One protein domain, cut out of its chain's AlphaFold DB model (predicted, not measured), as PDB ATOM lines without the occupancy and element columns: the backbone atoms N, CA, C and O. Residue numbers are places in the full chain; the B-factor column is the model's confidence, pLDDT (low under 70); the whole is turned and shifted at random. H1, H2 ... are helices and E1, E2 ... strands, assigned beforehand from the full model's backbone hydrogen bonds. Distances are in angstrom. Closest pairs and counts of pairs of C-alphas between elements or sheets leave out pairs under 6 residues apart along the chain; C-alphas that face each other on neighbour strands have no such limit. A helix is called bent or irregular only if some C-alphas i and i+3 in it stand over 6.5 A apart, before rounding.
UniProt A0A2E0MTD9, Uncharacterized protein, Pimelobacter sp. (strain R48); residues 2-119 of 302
ATOM      1  N   GLY A   2      91.151 -24.688 137.126       63.66
ATOM      2  CA  GLY A   2      90.510 -25.881 137.716       63.66
ATOM      3  C   GLY A   2      89.118 -25.661 138.336       63.66
ATOM      4  O   GLY A   2      88.345 -26.601 138.408       63.66
ATOM      5  N   ALA A   3      88.781 -24.440 138.778       73.12
ATOM      6  CA  ALA A   3      87.430 -24.116 139.255       73.12
ATOM      7  C   ALA A   3      86.397 -24.141 138.116       73.12
ATOM      8  O   ALA A   3      85.406 -24.846 138.224       73.12
ATOM      9  N   ALA A   4      86.702 -23.473 137.003       81.69
ATOM     10  CA  ALA A   4      85.832 -23.396 135.837       81.69
ATOM     11  C   ALA A   4      85.559 -24.763 135.179       81.69
ATOM     12  O   ALA A   4      84.425 -25.046 134.814       81.69
ATOM     13  N   LEU A   5      86.567 -25.642 135.087       85.69
ATOM     14  CA  LEU A   5      86.375 -27.015 134.588       85.69
ATOM     15  C   LEU A   5      85.490 -27.862 135.515       85.69
ATOM     16  O   LEU A   5      84.828 -28.781 135.056       85.69
ATOM     17  N   SER A   6      85.449 -27.540 136.812       86.88
ATOM     18  CA  SER A   6      84.599 -28.255 137.778       86.88
ATOM     19  C   SER A   6      83.132 -27.831 137.719       86.88
ATOM     20  O   SER A   6      82.335 -28.349 138.491       86.88
ATOM     21  N   HIS A   7      82.770 -26.873 136.858       88.44
ATOM     22  CA  HIS A   7      81.364 -26.561 136.594       88.44
ATOM     23  C   HIS A   7      80.709 -27.598 135.677       88.44
ATOM     24  O   HIS A   7      79.483 -27.652 135.639       88.44
ATOM     25  N   ALA A   8      81.499 -28.402 134.947       90.56
ATOM     26  CA  ALA A   8      80.984 -29.479 134.107       90.56
ATOM     27  C   ALA A   8      80.118 -30.450 134.929       90.56
ATOM     28  O   ALA A   8      80.392 -30.705 136.105       90.56
ATOM     29  N   SER A   9      79.057 -30.981 134.315       90.56
ATOM     30  CA  SER A   9      78.191 -31.960 134.979       90.56
ATOM     31  C   SER A   9      79.007 -33.185 135.393       90.56
ATOM     32  O   SER A   9      79.866 -33.622 134.637       90.56
ATOM     33  N   GLY A  10      78.778 -33.695 136.605       91.19
ATOM     34  CA  GLY A  10      79.510 -34.850 137.140       91.19
ATOM     35  C   GLY A  10      80.986 -34.600 137.481       91.19
ATOM     36  O   GLY A  10      81.660 -35.500 137.982       91.19
ATOM     37  N   ALA A  11      81.504 -33.380 137.289       93.38
ATOM     38  CA  ALA A  11      82.904 -33.070 137.544       93.38
ATOM     39  C   ALA A  11      83.172 -32.578 138.973       93.38
ATOM     40  O   ALA A  11      82.473 -31.724 139.519       93.38
ATOM     41  N   ALA A  12      84.270 -33.046 139.566       92.75
ATOM     42  CA  ALA A  12      84.768 -32.542 140.840       92.75
ATOM     43  C   ALA A  12      86.294 -32.425 140.854       92.75
ATOM     44  O   ALA A  12      87.025 -33.242 140.303       92.75
ATOM     45  N   LYS A  13      86.802 -31.390 141.525       92.00
ATOM     46  CA  LYS A  13      88.241 -31.117 141.604       92.00
ATOM     47  C   LYS A  13      88.910 -31.906 142.718       92.00
ATOM     48  O   LYS A  13      88.546 -31.717 143.877       92.00
ATOM     49  N   LEU A  14      89.974 -32.636 142.395       92.75
ATOM     50  CA  LEU A  14      90.933 -33.166 143.365       92.75
ATOM     51  C   LEU A  14      92.121 -32.204 143.474       92.75
ATOM     52  O   LEU A  14      92.786 -31.907 142.480       92.75
ATOM     53  N   TYR A  15      92.358 -31.669 144.672       90.06
ATOM     54  CA  TYR A  15      93.350 -30.617 144.898       90.06
ATOM     55  C   TYR A  15      94.688 -31.194 145.373       90.06
ATOM     56  O   TYR A  15      94.730 -31.788 146.440       90.06
ATOM     57  N   GLU A  16      95.759 -30.997 144.603       91.00
ATOM     58  CA  GLU A  16      97.169 -31.244 144.964       91.00
ATOM     59  C   GLU A  16      97.458 -32.538 145.769       91.00
ATOM     60  O   GLU A  16      98.084 -32.480 146.833       91.00
ATOM     61  N   PRO A  17      97.000 -33.725 145.324       92.69
ATOM     62  CA  PRO A  17      97.268 -34.984 146.019       92.69
ATOM     63  C   PRO A  17      98.754 -35.378 146.047       92.69
ATOM     64  O   PRO A  17      99.134 -36.153 146.921       92.69
ATOM     65  N   LEU A  18      99.600 -34.853 145.154       93.69
ATOM     66  CA  LEU A  18     101.049 -35.097 145.137       93.69
ATOM     67  C   LEU A  18     101.861 -34.027 145.875       93.69
ATOM     68  O   LEU A  18     103.083 -33.984 145.764       93.69
ATOM     69  N   ASN A  19     101.216 -33.160 146.653       90.19
ATOM     70  CA  ASN A  19     101.932 -32.248 147.532       90.19
ATOM     71  C   ASN A  19     102.512 -33.034 148.732       90.19
ATOM     72  O   ASN A  19     101.737 -33.598 149.503       90.19
ATOM     73  N   PRO A  20     103.832 -33.084 148.962       86.88
ATOM     74  CA  PRO A  20     104.408 -33.838 150.079       86.88
ATOM     75  C   PRO A  20     104.063 -33.254 151.456       86.88
ATOM     76  O   PRO A  20     104.129 -33.962 152.457       86.88
ATOM     77  N   GLU A  21     103.669 -31.987 151.561       82.44
ATOM     78  CA  GLU A  21     103.284 -31.404 152.852       82.44
ATOM     79  C   GLU A  21     101.851 -31.772 153.236       82.44
ATOM     80  O   GLU A  21     101.497 -31.860 154.414       82.44
ATOM     81  N   SER A  22     101.006 -31.974 152.228       82.00
ATOM     82  CA  SER A  22      99.565 -31.822 152.378       82.00
ATOM     83  C   SER A  22      98.765 -32.953 151.684       82.00
ATOM     84  O   SER A  22      97.681 -33.343 152.118       82.00
ATOM     85  N   GLY A  23      99.314 -33.555 150.643       87.62
ATOM     86  CA  GLY A  23      98.710 -34.618 149.857       87.62
ATOM     87  C   GLY A  23      98.837 -36.007 150.476       87.62
ATOM     88  O   GLY A  23      98.749 -36.202 151.694       87.62
ATOM     89  N   LEU A  24      98.987 -37.001 149.607       89.75
ATOM     90  CA  LEU A  24      99.046 -38.415 149.950       89.75
ATOM     91  C   LEU A  24     100.223 -38.714 150.879       89.75
ATOM     92  O   LEU A  24     101.330 -38.203 150.720       89.75
ATOM     93  N   ARG A  25     100.010 -39.607 151.851       88.50
ATOM     94  CA  ARG A  25     101.087 -40.026 152.768       88.50
ATOM     95  C   ARG A  25     102.257 -40.700 152.050       88.50
ATOM     96  O   ARG A  25     103.379 -40.567 152.527       88.50
ATOM     97  N   SER A  26     101.980 -41.372 150.933       91.19
ATOM     98  CA  SER A  26     102.948 -42.067 150.077       91.19
ATOM     99  C   SER A  26     103.859 -41.130 149.273       91.19
ATOM    100  O   SER A  26     104.803 -41.599 148.632       91.19
ATOM    101  N   VAL A  27     103.582 -39.824 149.280       90.94
ATOM    102  CA  VAL A  27     104.373 -38.800 148.598       90.94
ATOM    103  C   VAL A  27     105.219 -38.077 149.635       90.94
ATOM    104  O   VAL A  27     104.701 -37.492 150.585       90.94
ATOM    105  N   HIS A  28     106.537 -38.174 149.478       90.19
ATOM    106  CA  HIS A  28     107.510 -37.657 150.443       90.19
ATOM    107  C   HIS A  28     108.311 -36.479 149.903       90.19
ATOM    108  O   HIS A  28     108.936 -35.773 150.683       90.19
ATOM    109  N   GLU A  29     108.263 -36.253 148.596       90.44
ATOM    110  CA  GLU A  29     109.128 -35.307 147.917       90.44
ATOM    111  C   GLU A  29     108.319 -34.455 146.940       90.44
ATOM    112  O   GLU A  29     107.300 -34.895 146.403       90.44
ATOM    113  N   TYR A  30     108.783 -33.228 146.715       90.00
ATOM    114  CA  TYR A  30     108.213 -32.354 145.705       90.00
ATOM    115  C   TYR A  30     108.565 -32.867 144.317       90.00
ATOM    116  O   TYR A  30     109.718 -33.227 144.074       90.00
ATOM    117  N   PHE A  31     107.576 -32.830 143.423       94.31
ATOM    118  CA  PHE A  31     107.657 -33.335 142.057       94.31
ATOM    119  C   PHE A  31     107.880 -34.846 141.983       94.31
ATOM    120  O   PHE A  31     108.853 -35.399 142.502       94.31
ATOM    121  N   VAL A  32     106.949 -35.517 141.311       93.25
ATOM    122  CA  VAL A  32     107.019 -36.960 141.088       93.25
ATOM    123  C   VAL A  32     107.436 -37.219 139.645       93.25
ATOM    124  O   VAL A  32     106.963 -36.550 138.726       93.25
ATOM    125  N   PHE A  33     108.321 -38.196 139.463       93.75
ATOM    126  CA  PHE A  33     108.895 -38.584 138.179       93.75
ATOM    127  C   PHE A  33     108.647 -40.072 137.930       93.75
ATOM    128  O   PHE A  33     108.605 -40.842 138.895       93.75
ATOM    129  N   PRO A  34     108.501 -40.501 136.667       91.75
ATOM    130  CA  PRO A  34     108.632 -41.910 136.341       91.75
ATOM    131  C   PRO A  34     110.095 -42.360 136.485       91.75
ATOM    132  O   PRO A  34     111.019 -41.575 136.272       91.75
ATOM    133  N   GLU A  35     110.315 -43.630 136.835       86.31
ATOM    134  CA  GLU A  35     111.668 -44.213 136.913       86.31
ATOM    135  C   GLU A  35     112.384 -44.218 135.551       86.31
ATOM    136  O   GLU A  35     113.608 -44.098 135.492       86.31
ATOM    137  N   SER A  36     111.623 -44.327 134.458       81.44
ATOM    138  CA  SER A  36     112.122 -44.312 133.083       81.44
ATOM    139  C   SER A  36     111.159 -43.566 132.156       81.44
ATOM    140  O   SER A  36     109.995 -43.362 132.492       81.44
ATOM    141  N   ALA A  37     111.612 -43.210 130.952       73.25
ATOM    142  CA  ALA A  37     110.747 -42.641 129.910       73.25
ATOM    143  C   ALA A  37     109.737 -43.658 129.312       73.25
ATOM    144  O   ALA A  37     108.908 -43.304 128.470       73.25
ATOM    145  N   GLY A  38     109.810 -44.930 129.722       73.31
ATOM    146  CA  GLY A  38     108.970 -46.014 129.218       73.31
ATOM    147  C   GLY A  38     107.627 -46.174 129.938       73.31
ATOM    148  O   GLY A  38     107.233 -45.378 130.789       73.31
ATOM    149  N   GLN A  39     106.931 -47.267 129.613       73.69
ATOM    150  CA  GLN A  39     105.624 -47.628 130.183       73.69
ATOM    151  C   GLN A  39     105.663 -47.972 131.674       73.69
ATOM    152  O   GLN A  39     104.620 -47.984 132.323       73.69
ATOM    153  N   HIS A  40     106.839 -48.292 132.214       82.19
ATOM    154  CA  HIS A  40     106.994 -48.700 133.602       82.19
ATOM    155  C   HIS A  40     107.332 -47.476 134.465       82.19
ATOM    156  O   HIS A  40     108.474 -47.011 134.443       82.19
ATOM    157  N   PRO A  41     106.361 -46.951 135.241       83.38
ATOM    158  CA  PRO A  41     106.550 -45.744 136.044       83.38
ATOM    159  C   PRO A  41     107.457 -45.966 137.257       83.38
ATOM    160  O   PRO A  41     107.876 -44.996 137.884       83.38
ATOM    161  N   GLY A  42     107.715 -47.226 137.614       89.62
ATOM    162  CA  GLY A  42     108.280 -47.607 138.898       89.62
ATOM    163  C   GLY A  42     107.225 -47.982 139.930       89.62
ATOM    164  O   GLY A  42     106.085 -47.509 139.895       89.62
ATOM    165  N   SER A  43     107.604 -48.843 140.876       89.44
ATOM    166  CA  SER A  43     106.682 -49.373 141.896       89.44
ATOM    167  C   SER A  43     106.111 -48.275 142.805       89.44
ATOM    168  O   SER A  43     104.943 -48.320 143.204       89.44
ATOM    169  N   GLN A  44     106.919 -47.255 143.103       91.38
ATOM    170  CA  GLN A  44     106.520 -46.138 143.949       91.38
ATOM    171  C   GLN A  44     105.504 -45.227 143.255       91.38
ATOM    172  O   GLN A  44     104.463 -44.934 143.852       91.38
ATOM    173  N   LEU A  45     105.777 -44.805 142.015       92.69
ATOM    174  CA  LEU A  45     104.856 -43.966 141.248       92.69
ATOM    175  C   LEU A  45     103.567 -44.732 140.928       92.69
ATOM    176  O   LEU A  45     102.486 -44.165 141.062       92.69
ATOM    177  N   ASP A  46     103.635 -46.027 140.603       92.62
ATOM    178  CA  ASP A  46     102.429 -46.839 140.399       92.62
ATOM    179  C   ASP A  46     101.517 -46.844 141.638       92.62
ATOM    180  O   ASP A  46     100.311 -46.605 141.539       92.62
ATOM    181  N   ARG A  47     102.096 -47.041 142.831       93.50
ATOM    182  CA  ARG A  47     101.353 -46.967 144.096       93.50
ATOM    183  C   ARG A  47     100.711 -45.593 144.294       93.50
ATOM    184  O   ARG A  47      99.542 -45.521 144.666       93.50
ATOM    185  N   GLN A  48     101.457 -44.515 144.056       94.81
ATOM    186  CA  GLN A  48     100.953 -43.146 144.201       94.81
ATOM    187  C   GLN A  48      99.814 -42.860 143.213       94.81
ATOM    188  O   GLN A  48      98.776 -42.338 143.615       94.81
ATOM    189  N   LEU A  49      99.948 -43.266 141.947       94.56
ATOM    190  CA  LEU A  49      98.903 -43.099 140.933       94.56
ATOM    191  C   LEU A  49      97.643 -43.895 141.273       94.56
ATOM    192  O   LEU A  49      96.546 -43.355 141.158       94.56
ATOM    193  N   ARG A  50      97.770 -45.132 141.769       94.00
ATOM    194  CA  ARG A  50      96.611 -45.900 142.258       94.00
ATOM    195  C   ARG A  50      95.881 -45.187 143.392       94.00
ATOM    196  O   ARG A  50      94.653 -45.204 143.433       94.00
ATOM    197  N   GLU A  51      96.606 -44.531 144.295       94.50
ATOM    198  CA  GLU A  51      95.989 -43.730 145.355       94.50
ATOM    199  C   GLU A  51      95.311 -42.459 144.825       94.50
ATOM    200  O   GLU A  51      94.238 -42.111 145.322       94.50
ATOM    201  N   VAL A  52      95.887 -41.787 143.821       94.56
ATOM    202  CA  VAL A  52      95.265 -40.628 143.155       94.56
ATOM    203  C   VAL A  52      93.991 -41.045 142.420       94.56
ATOM    204  O   VAL A  52      92.936 -40.464 142.664       94.56
ATOM    205  N   PHE A  53      94.059 -42.077 141.574       93.56
ATOM    206  CA  PHE A  53      92.925 -42.567 140.780       93.56
ATOM    207  C   PHE A  53      91.828 -43.157 141.660       93.56
ATOM    208  O   PHE A  53      90.645 -42.937 141.428       93.56
ATOM    209  N   GLY A  54      92.217 -43.836 142.737       92.12
ATOM    210  CA  GLY A  54      91.300 -44.295 143.768       92.12
ATOM    211  C   GLY A  54      90.832 -43.193 144.720       92.12
ATOM    212  O   GLY A  54      90.209 -43.532 145.724       92.12
ATOM    213  N   VAL A  55      91.173 -41.919 144.481       90.19
ATOM    214  CA  VAL A  55      90.803 -40.731 145.276       90.19
ATOM    215  C   VAL A  55      91.006 -40.949 146.782       90.19
ATOM    216  O   VAL A  55      90.114 -40.752 147.614       90.19
ATOM    217  N   SER A  56      92.171 -41.484 147.148       84.44
ATOM    218  CA  SER A  56      92.505 -41.879 148.518       84.44
ATOM    219  C   SER A  56      92.328 -40.720 149.496       84.44
ATOM    220  O   SER A  56      92.779 -39.606 149.265       84.44
ATOM    221  N   VAL A  57      91.695 -40.989 150.639       80.88
ATOM    222  CA  VAL A  57      91.528 -40.003 151.723       80.88
ATOM    223  C   VAL A  57      92.666 -40.059 152.747       80.88
ATOM    224  O   VAL A  57      92.649 -39.318 153.735       80.88
ATOM    225  N   ARG A  58      93.666 -40.928 152.531       80.94
ATOM    226  CA  ARG A  58      94.848 -41.089 153.393       80.94
ATOM    227  C   ARG A  58      95.860 -39.965 153.145       80.94
ATOM    228  O   ARG A  58      96.991 -40.198 152.728       80.94
ATOM    229  N   MET A  59      95.434 -38.741 153.439       79.19
ATOM    230  CA  MET A  59      96.227 -37.525 153.275       79.19
ATOM    231  C   MET A  59      96.991 -37.164 154.557       79.19
ATOM    232  O   MET A  59      96.627 -37.574 155.673       79.19
ATOM    233  N   ARG A  60      98.057 -36.377 154.411       75.44
ATOM    234  CA  ARG A  60      98.768 -35.742 155.523       75.44
ATOM    235  C   ARG A  60      97.900 -34.633 156.122       75.44
ATOM    236  O   ARG A  60      97.123 -33.967 155.438       75.44
ATOM    237  N   ARG A  61      98.013 -34.441 157.441       60.38
ATOM    238  CA  ARG A  61      97.279 -33.377 158.152       60.38
ATOM    239  C   ARG A  61      97.896 -31.986 157.921       60.38
ATOM    240  O   ARG A  61      97.203 -31.007 158.153       60.38
ATOM    241  N   GLY A  62      99.145 -31.910 157.443       55.22
ATOM    242  CA  GLY A  62      99.831 -30.659 157.087       55.22
ATOM    243  C   GLY A  62     100.223 -29.760 158.267       55.22
ATOM    244  O   GLY A  62     100.425 -28.566 158.062       55.22
ATOM    245  N   ILE A  63     100.295 -30.303 159.490       55.59
ATOM    246  CA  ILE A  63     100.598 -29.575 160.737       55.59
ATOM    247  C   ILE A  63     102.054 -29.854 161.139       55.59
ATOM    248  O   ILE A  63     102.398 -31.024 161.320       55.59
ATOM    249  N   TRP A  64     102.874 -28.812 161.317       53.94
ATOM    250  CA  TRP A  64     104.286 -28.929 161.722       53.94
ATOM    251  C   TRP A  64     104.516 -28.531 163.191       53.94
ATOM    252  O   TRP A  64     103.793 -27.669 163.692       53.94
ATOM    253  N   PRO A  65     105.527 -29.082 163.895       50.16
ATOM    254  CA  PRO A  65     105.918 -28.640 165.241       50.16
ATOM    255  C   PRO A  65     106.453 -27.203 165.274       50.16
ATOM    256  O   PRO A  65     106.190 -26.487 166.236       50.16
ATOM    257  N   GLU A  66     107.108 -26.764 164.199       58.12
ATOM    258  CA  GLU A  66     107.643 -25.404 164.017       58.12
ATOM    259  C   GLU A  66     106.546 -24.357 163.747       58.12
ATOM    260  O   GLU A  66     106.782 -23.155 163.849       58.12
ATOM    261  N   ASP A  67     105.341 -24.791 163.341       54.12
ATOM    262  CA  ASP A  67     104.295 -23.856 162.925       54.12
ATOM    263  C   ASP A  67     103.907 -22.945 164.112       54.12
ATOM    264  O   ASP A  67     103.615 -23.448 165.211       54.12
ATOM    265  N   PRO A  68     103.813 -21.617 163.898       57.78
ATOM    266  CA  PRO A  68     103.203 -20.703 164.853       57.78
ATOM    267  C   PRO A  68     101.848 -21.246 165.314       57.78
ATOM    268  O   PRO A  68     101.076 -21.762 164.501       57.78
ATOM    269  N   ALA A  69     101.532 -21.114 166.604       55.53
ATOM    270  CA  ALA A  69     100.330 -21.706 167.203       55.53
ATOM    271  C   ALA A  69      99.035 -21.364 166.435       55.53
ATOM    272  O   ALA A  69      98.154 -22.209 166.282       55.53
ATOM    273  N   TRP A  70      98.958 -20.168 165.848       45.09
ATOM    274  CA  TRP A  70      97.831 -19.748 165.016       45.09
ATOM    275  C   TRP A  70      97.767 -20.465 163.650       45.09
ATOM    276  O   TRP A  70      96.676 -20.804 163.199       45.09
ATOM    277  N   LYS A  71      98.905 -20.781 163.002       52.25
ATOM    278  CA  LYS A  71      98.944 -21.612 161.779       52.25
ATOM    279  C   LYS A  71      98.543 -23.054 162.086       52.25
ATOM    280  O   LYS A  71      97.810 -23.648 161.297       52.25
ATOM    281  N   LYS A  72      98.950 -23.594 163.244       55.56
ATOM    282  CA  LYS A  72      98.492 -24.908 163.730       55.56
ATOM    283  C   LYS A  72      96.976 -24.927 163.930       55.56
ATOM    284  O   LYS A  72      96.329 -25.840 163.430       55.56
ATOM    285  N   ALA A  73      96.409 -23.898 164.563       46.31
ATOM    286  CA  ALA A  73      94.964 -23.765 164.767       46.31
ATOM    287  C   ALA A  73      94.192 -23.652 163.438       46.31
ATOM    288  O   ALA A  73      93.212 -24.362 163.229       46.31
ATOM    289  N   VAL A  74      94.675 -22.852 162.478       43.25
ATOM    290  CA  VAL A  74      94.058 -22.738 161.140       43.25
ATOM    291  C   VAL A  74      94.124 -24.065 160.376       43.25
ATOM    292  O   VAL A  74      93.127 -24.478 159.785       43.25
ATOM    293  N   LYS A  75      95.258 -24.776 160.415       49.62
ATOM    294  CA  LYS A  75      95.442 -26.086 159.760       49.62
ATOM    295  C   LYS A  75      94.656 -27.218 160.443       49.62
ATOM    296  O   LYS A  75      94.247 -28.163 159.771       49.62
ATOM    297  N   GLN A  76      94.401 -27.109 161.750       45.38
ATOM    298  CA  GLN A  76      93.528 -28.014 162.509       45.38
ATOM    299  C   GLN A  76      92.039 -27.793 162.204       45.38
ATOM    300  O   GLN A  76      91.309 -28.772 162.076       45.38
ATOM    301  N   VAL A  77      91.598 -26.539 162.051       38.22
ATOM    302  CA  VAL A  77      90.178 -26.183 161.853       38.22
ATOM    303  C   VAL A  77      89.740 -26.287 160.386       38.22
ATOM    304  O   VAL A  77      88.594 -26.630 160.113       38.22
ATOM    305  N   THR A  78      90.633 -26.041 159.419       42.19
ATOM    306  CA  THR A  78      90.249 -26.030 157.991       42.19
ATOM    307  C   THR A  78      90.117 -27.412 157.364       42.19
ATOM    308  O   THR A  78      89.345 -27.564 156.420       42.19
ATOM    309  N   GLY A  79      90.828 -28.425 157.869       52.16
ATOM    310  CA  GLY A  79      91.025 -29.661 157.122       52.16
ATOM    311  C   GLY A  79      91.777 -29.359 155.824       52.16
ATOM    312  O   GLY A  79      91.406 -28.506 155.027       52.16
ATOM    313  N   ASN A  80      92.884 -30.042 155.591       67.94
ATOM    314  CA  ASN A  80      93.669 -29.778 154.398       67.94
ATOM    315  C   ASN A  80      92.801 -29.875 153.122       67.94
ATOM    316  O   ASN A  80      92.147 -30.903 152.916       67.94
ATOM    317  N   THR A  81      92.761 -28.809 152.307       76.44
ATOM    318  CA  THR A  81      91.923 -28.662 151.099       76.44
ATOM    319  C   THR A  81      91.944 -29.919 150.233       76.44
ATOM    320  O   THR A  81      90.906 -30.353 149.733       76.44
ATOM    321  N   THR A  82      93.113 -30.551 150.137       81.50
ATOM    322  CA  THR A  82      93.335 -31.835 149.475       81.50
ATOM    323  C   THR A  82      92.434 -32.943 150.026       81.50
ATOM    324  O   THR A  82      91.657 -33.541 149.280       81.50
ATOM    325  N   ARG A  83      92.431 -33.171 151.345       84.69
ATOM    326  CA  ARG A  83      91.576 -34.177 151.998       84.69
ATOM    327  C   ARG A  83      90.094 -33.851 151.852       84.69
ATOM    328  O   ARG A  83      89.313 -34.752 151.566       84.69
ATOM    329  N   VAL A  84      89.709 -32.589 152.043       84.62
ATOM    330  CA  VAL A  84      88.306 -32.162 151.898       84.62
ATOM    331  C   VAL A  84      87.817 -32.434 150.476       84.62
ATOM    332  O   VAL A  84      86.716 -32.948 150.298       84.62
ATOM    333  N   SER A  85      88.643 -32.144 149.469       86.88
ATOM    334  CA  SER A  85      88.311 -32.422 148.071       86.88
ATOM    335  C   SER A  85      88.143 -33.920 147.793       86.88
ATOM    336  O   SER A  85      87.142 -34.313 147.201       86.88
ATOM    337  N   ALA A  86      89.033 -34.766 148.323       88.19
ATOM    338  CA  ALA A  86      88.952 -36.218 148.171       88.19
ATOM    339  C   ALA A  86      87.707 -36.818 148.850       88.19
ATOM    340  O   ALA A  86      87.034 -37.670 148.276       88.19
ATOM    341  N   VAL A  87      87.370 -36.354 150.059       88.25
ATOM    342  CA  VAL A  87      86.163 -36.799 150.775       88.25
ATOM    343  C   VAL A  87      84.899 -36.407 150.011       88.25
ATOM    344  O   VAL A  87      84.019 -37.243 149.850       88.25
ATOM    345  N   LYS A  88      84.820 -35.170 149.498       88.38
ATOM    346  CA  LYS A  88      83.669 -34.716 148.700       88.38
ATOM    347  C   LYS A  88      83.446 -35.584 147.465       88.38
ATOM    348  O   LYS A  88      82.315 -35.975 147.222       88.38
ATOM    349  N   ILE A  89      84.516 -35.920 146.743       91.69
ATOM    350  CA  ILE A  89      84.438 -36.805 145.573       91.69
ATOM    351  C   ILE A  89      83.908 -38.190 145.965       91.69
ATOM    352  O   ILE A  89      83.018 -38.705 145.306       91.69
ATOM    353  N   ARG A  90      84.404 -38.790 147.057       90.69
ATOM    354  CA  ARG A  90      83.966 -40.138 147.469       90.69
ATOM    355  C   ARG A  90      82.529 -40.213 147.977       90.69
ATOM    356  O   ARG A  90      81.952 -41.294 147.954       90.69
ATOM    357  N   LEU A  91      82.005 -39.117 148.519       91.38
ATOM    358  CA  LEU A  91      80.668 -39.079 149.110       91.38
ATOM    359  C   LEU A  91      79.581 -38.654 148.118       91.38
ATOM    360  O   LEU A  91      78.407 -38.842 148.421       91.38
ATOM    361  N   ASP A  92      79.945 -38.071 146.975       91.69
ATOM    362  CA  ASP A  92      78.983 -37.635 145.968       91.69
ATOM    363  C   ASP A  92      78.898 -38.665 144.827       91.69
ATOM    364  O   ASP A  92      79.775 -38.691 143.963       91.69
ATOM    365  N   PRO A  93      77.848 -39.511 144.784       90.81
ATOM    366  CA  PRO A  93      77.711 -40.554 143.766       90.81
ATOM    367  C   PRO A  93      77.455 -39.998 142.360       90.81
ATOM    368  O   PRO A  93      77.453 -40.758 141.399       90.81
ATOM    369  N   ARG A  94      77.211 -38.688 142.229       92.56
ATOM    370  CA  ARG A  94      77.026 -38.023 140.935       92.56
ATOM    371  C   ARG A  94      78.355 -37.661 140.281       92.56
ATOM    372  O   ARG A  94      78.339 -37.189 139.152       92.56
ATOM    373  N   VAL A  95      79.476 -37.803 140.993       92.94
ATOM    374  CA  VAL A  95      80.800 -37.508 140.446       92.94
ATOM    375  C   VAL A  95      81.278 -38.689 139.612       92.94
ATOM    376  O   VAL A  95      81.609 -39.742 140.153       92.94
ATOM    377  N   ASP A  96      81.363 -38.483 138.304       92.31
ATOM    378  CA  ASP A  96      81.935 -39.425 137.336       92.31
ATOM    379  C   ASP A  96      83.277 -38.934 136.766       92.31
ATOM    380  O   ASP A  96      84.061 -39.725 136.244       92.31
ATOM    381  N   THR A  97      83.585 -37.645 136.941       93.38
ATOM    382  CA  THR A  97      84.747 -36.988 136.346       93.38
ATOM    383  C   THR A  97      85.580 -36.287 137.416       93.38
ATOM    384  O   THR A  97      85.108 -35.407 138.140       93.38
ATOM    385  N   VAL A  98      86.870 -36.622 137.512       94.50
ATOM    386  CA  VAL A  98      87.793 -35.981 138.464       94.50
ATOM    387  C   VAL A  98      88.743 -35.028 137.745       94.50
ATOM    388  O   VAL A  98      89.597 -35.438 136.965       94.50
ATOM    389  N   ILE A  99      88.662 -33.741 138.084       94.25
ATOM    390  CA  ILE A  99      89.609 -32.717 137.638       94.25
ATOM    391  C   ILE A  99      90.786 -32.676 138.614       94.25
ATOM    392  O   ILE A  99      90.744 -32.011 139.655       94.25
ATOM    393  N   TRP A 100      91.855 -33.392 138.285       94.81
ATOM    394  CA  TRP A 100      93.083 -33.393 139.075       94.81
ATOM    395  C   TRP A 100      93.882 -32.103 138.843       94.81
ATOM    396  O   TRP A 100      94.441 -31.873 137.774       94.81
ATOM    397  N   LYS A 101      93.931 -31.229 139.857       92.50
ATOM    398  CA  LYS A 101      94.711 -29.984 139.823       92.50
ATOM    399  C   LYS A 101      95.941 -30.111 140.715       92.50
ATOM    400  O   LYS A 101      95.798 -30.036 141.935       92.50
ATOM    401  N   ASP A 102      97.128 -30.206 140.120       93.25
ATOM    402  CA  ASP A 102      98.360 -30.434 140.878       93.25
ATOM    403  C   ASP A 102      99.623 -29.924 140.157       93.25
ATOM    404  O   ASP A 102      99.974 -30.454 139.103       93.25
ATOM    405  N   PRO A 103     100.329 -28.909 140.691       91.81
ATOM    406  CA  PRO A 103     101.576 -28.437 140.094       91.81
ATOM    407  C   PRO A 103     102.723 -29.455 140.231       91.81
ATOM    408  O   PRO A 103     103.641 -29.444 139.411       91.81
ATOM    409  N   PHE A 104     102.678 -30.366 141.209       93.81
ATOM    410  CA  PHE A 104     103.721 -31.376 141.436       93.81
ATOM    411  C   PHE A 104     103.607 -32.577 140.488       93.81
ATOM    412  O   PHE A 104     104.525 -33.392 140.414       93.81
ATOM    413  N   ALA A 105     102.520 -32.646 139.715       95.62
ATOM    414  CA  ALA A 105     102.327 -33.604 138.631       95.62
ATOM    415  C   ALA A 105     102.909 -33.130 137.285       95.62
ATOM    416  O   ALA A 105     102.788 -33.846 136.294       95.62
ATOM    417  N   SER A 106     103.534 -31.944 137.219       95.88
ATOM    418  CA  SER A 106     103.984 -31.346 135.948       95.88
ATOM    419  C   SER A 106     104.876 -32.286 135.128       95.88
ATOM    420  O   SER A 106     104.659 -32.439 133.932       95.88
ATOM    421  N   PHE A 107     105.814 -32.991 135.764       96.44
ATOM    422  CA  PHE A 107     106.712 -33.925 135.073       96.44
ATOM    423  C   PHE A 107     106.065 -35.275 134.712       96.44
ATOM    424  O   PHE A 107     106.629 -36.037 133.926       96.44
ATOM    425  N   LEU A 108     104.862 -35.560 135.224       95.75
ATOM    426  CA  LEU A 108     104.089 -36.759 134.891       95.75
ATOM    427  C   LEU A 108     103.221 -36.586 133.642       95.75
ATOM    428  O   LEU A 108     102.763 -37.587 133.101       95.75
ATOM    429  N   VAL A 109     102.991 -35.357 133.167       95.44
ATOM    430  CA  VAL A 109     102.094 -35.075 132.028       95.44
ATOM    431  C   VAL A 109     102.363 -35.971 130.804       95.44
ATOM    432  O   VAL A 109     101.403 -36.564 130.308       95.44
ATOM    433  N   PRO A 110     103.616 -36.160 130.337       93.50
ATOM    434  CA  PRO A 110     103.890 -37.023 129.184       93.50
ATOM    435  C   PRO A 110     103.507 -38.485 129.434       93.50
ATOM    436  O   PRO A 110     102.935 -39.141 128.563       93.50
ATOM    437  N   TYR A 111     103.768 -38.979 130.648       93.56
ATOM    438  CA  TYR A 111     103.429 -40.338 131.063       93.56
ATOM    439  C   TYR A 111     101.907 -40.538 131.154       93.56
ATOM    440  O   TYR A 111     101.371 -41.530 130.661       93.56
ATOM    441  N   LEU A 112     101.196 -39.581 131.759       93.69
ATOM    442  CA  LEU A 112      99.739 -39.616 131.906       93.69
ATOM    443  C   LEU A 112      99.035 -39.611 130.543       93.69
ATOM    444  O   LEU A 112      98.118 -40.404 130.325       93.69
ATOM    445  N   SER A 113      99.512 -38.774 129.622       93.06
ATOM    446  CA  SER A 113      99.008 -38.705 128.251       93.06
ATOM    447  C   SER A 113      99.260 -40.009 127.489       93.06
ATOM    448  O   SER A 113      98.315 -40.601 126.970       93.06
ATOM    449  N   SER A 114     100.507 -40.490 127.472       90.31
ATOM    450  CA  SER A 114     100.923 -41.589 126.586       90.31
ATOM    451  C   SER A 114     100.532 -42.979 127.092       90.31
ATOM    452  O   SER A 114     100.301 -43.877 126.292       90.31
ATOM    453  N   TYR A 115     100.469 -43.180 128.413       89.94
ATOM    454  CA  TYR A 115     100.358 -44.524 129.003       89.94
ATOM    455  C   TYR A 115      99.156 -44.713 129.923       89.94
ATOM    456  O   TYR A 115      98.879 -45.832 130.367       89.94
ATOM    457  N   ARG A 116      98.453 -43.628 130.256       90.56
ATOM    458  CA  ARG A 116      97.229 -43.683 131.064       90.56
ATOM    459  C   ARG A 116      96.009 -43.125 130.339       90.56
ATOM    460  O   ARG A 116      94.923 -43.219 130.894       90.56
ATOM    461  N   GLY A 117      96.170 -42.582 129.129       90.62
ATOM    462  CA  GLY A 117      95.064 -41.991 128.377       90.62
ATOM    463  C   GLY A 117      94.428 -40.801 129.102       90.62
ATOM    464  O   GLY A 117      93.246 -40.533 128.919       90.62
ATOM    465  N   ILE A 118      95.189 -40.101 129.951       92.81
ATOM    466  CA  ILE A 118      94.686 -38.980 130.747       92.81
ATOM    467  C   ILE A 118      95.044 -37.669 130.054       92.81
ATOM    468  O   ILE A 118      96.214 -37.280 129.975       92.81
ATOM    469  N   SER A 119      94.013 -36.963 129.600       93.69
ATOM    470  CA  SER A 119      94.144 -35.623 129.041       93.69
ATOM    471  C   SER A 119      94.648 -34.640 130.094       93.69
ATOM    472  O   SER A 119      94.254 -34.688 131.260       93.69
TER     473      SER A 119
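AT A GLANCE: This is residues 2 to 119 of the 302 residues of an uncharacterized protein of Pimelobacter sp. (strain R48) (UniProt A0A2E0MTD9). Picture a small pair of short parallel strands, E1 and E2, with H4 packed on E1 and the short H1 near both strands; H2 and H5 lie toward one end of the longest axis and H3 far out toward the other, and no helix touches another. Long links fill much of the rest: residues 16 to 42 pass through the middle and out again, and residues 54 to 68 lead out to H3. The printed part has 118 residues with five named helices and two named strands, in the order H1 E1 H2 H3 H4 E2 H5, and its class is mostly helix. The whole is compact, with a radius of gyration of the C-alphas of 15.0 A, and the C-alphas span 46 by 34 by 21 A.

IN THESE COORDINATES: Find C-alpha 2 at (90.510, -25.881, 137.716), where H1, residues 2 to 5, begins. Next comes E1, residues 11 to 15, 13.0 A long. Go on to H2, residues 43 to 53, 15.4 A, and to H3, residues 69 to 78, 14.3 A, which begins at C-alpha 69, (100.330, -21.706, 167.203). Then read H4, residues 81 to 91, 15.5 A, and E2, residues 97 to 101, 12.7 A. H5, residues 103 to 116, is 18.2 A long and ends at C-alpha 116, (97.229, -43.683, 131.064); it is irregular, with C-alphas 104 and 107 7.5 A apart.

HOW THE PARTS SIT: Begin at E1 and E2, parallel neighbours whose directions differ by 29 degrees. Look for N 12 and O 97, 2.9 A apart, and N 99 and O 12, 2.8 A apart, both within hydrogen-bond range. E1, H2 H3 H4, E2 is a strand-helix-strand unit, two parallel neighbour strands with helices between them along the chain. E1 and H4 have 11 pairs of C-alphas within 8 A, the closest being those of Tyr 15 and Thr 82, 4.7 A apart. The closest C-alphas of H1 and E2 are those of Gly 2 and Lys 101, 6.2 A apart. H3 and H4 meet only through their link; H2 and H5 are apart, as are H2 and H3. In H2, H3 and H4 every O i to N i+4 pair is within hydrogen-bond range, in H5 6 of 10 are, and H1 is too short for such a pair.

THE WHOLE: The two C-alphas farthest apart are those of Gly 38 and Ala 69, 45.9 A. The printed part has no cut; its long links are E1 to H2, 27 residues, and H2 to H3, 15 residues. The mean pLDDT of the printed part is 82.9; look for values under 70 at residue 2 and residues 61 to 80.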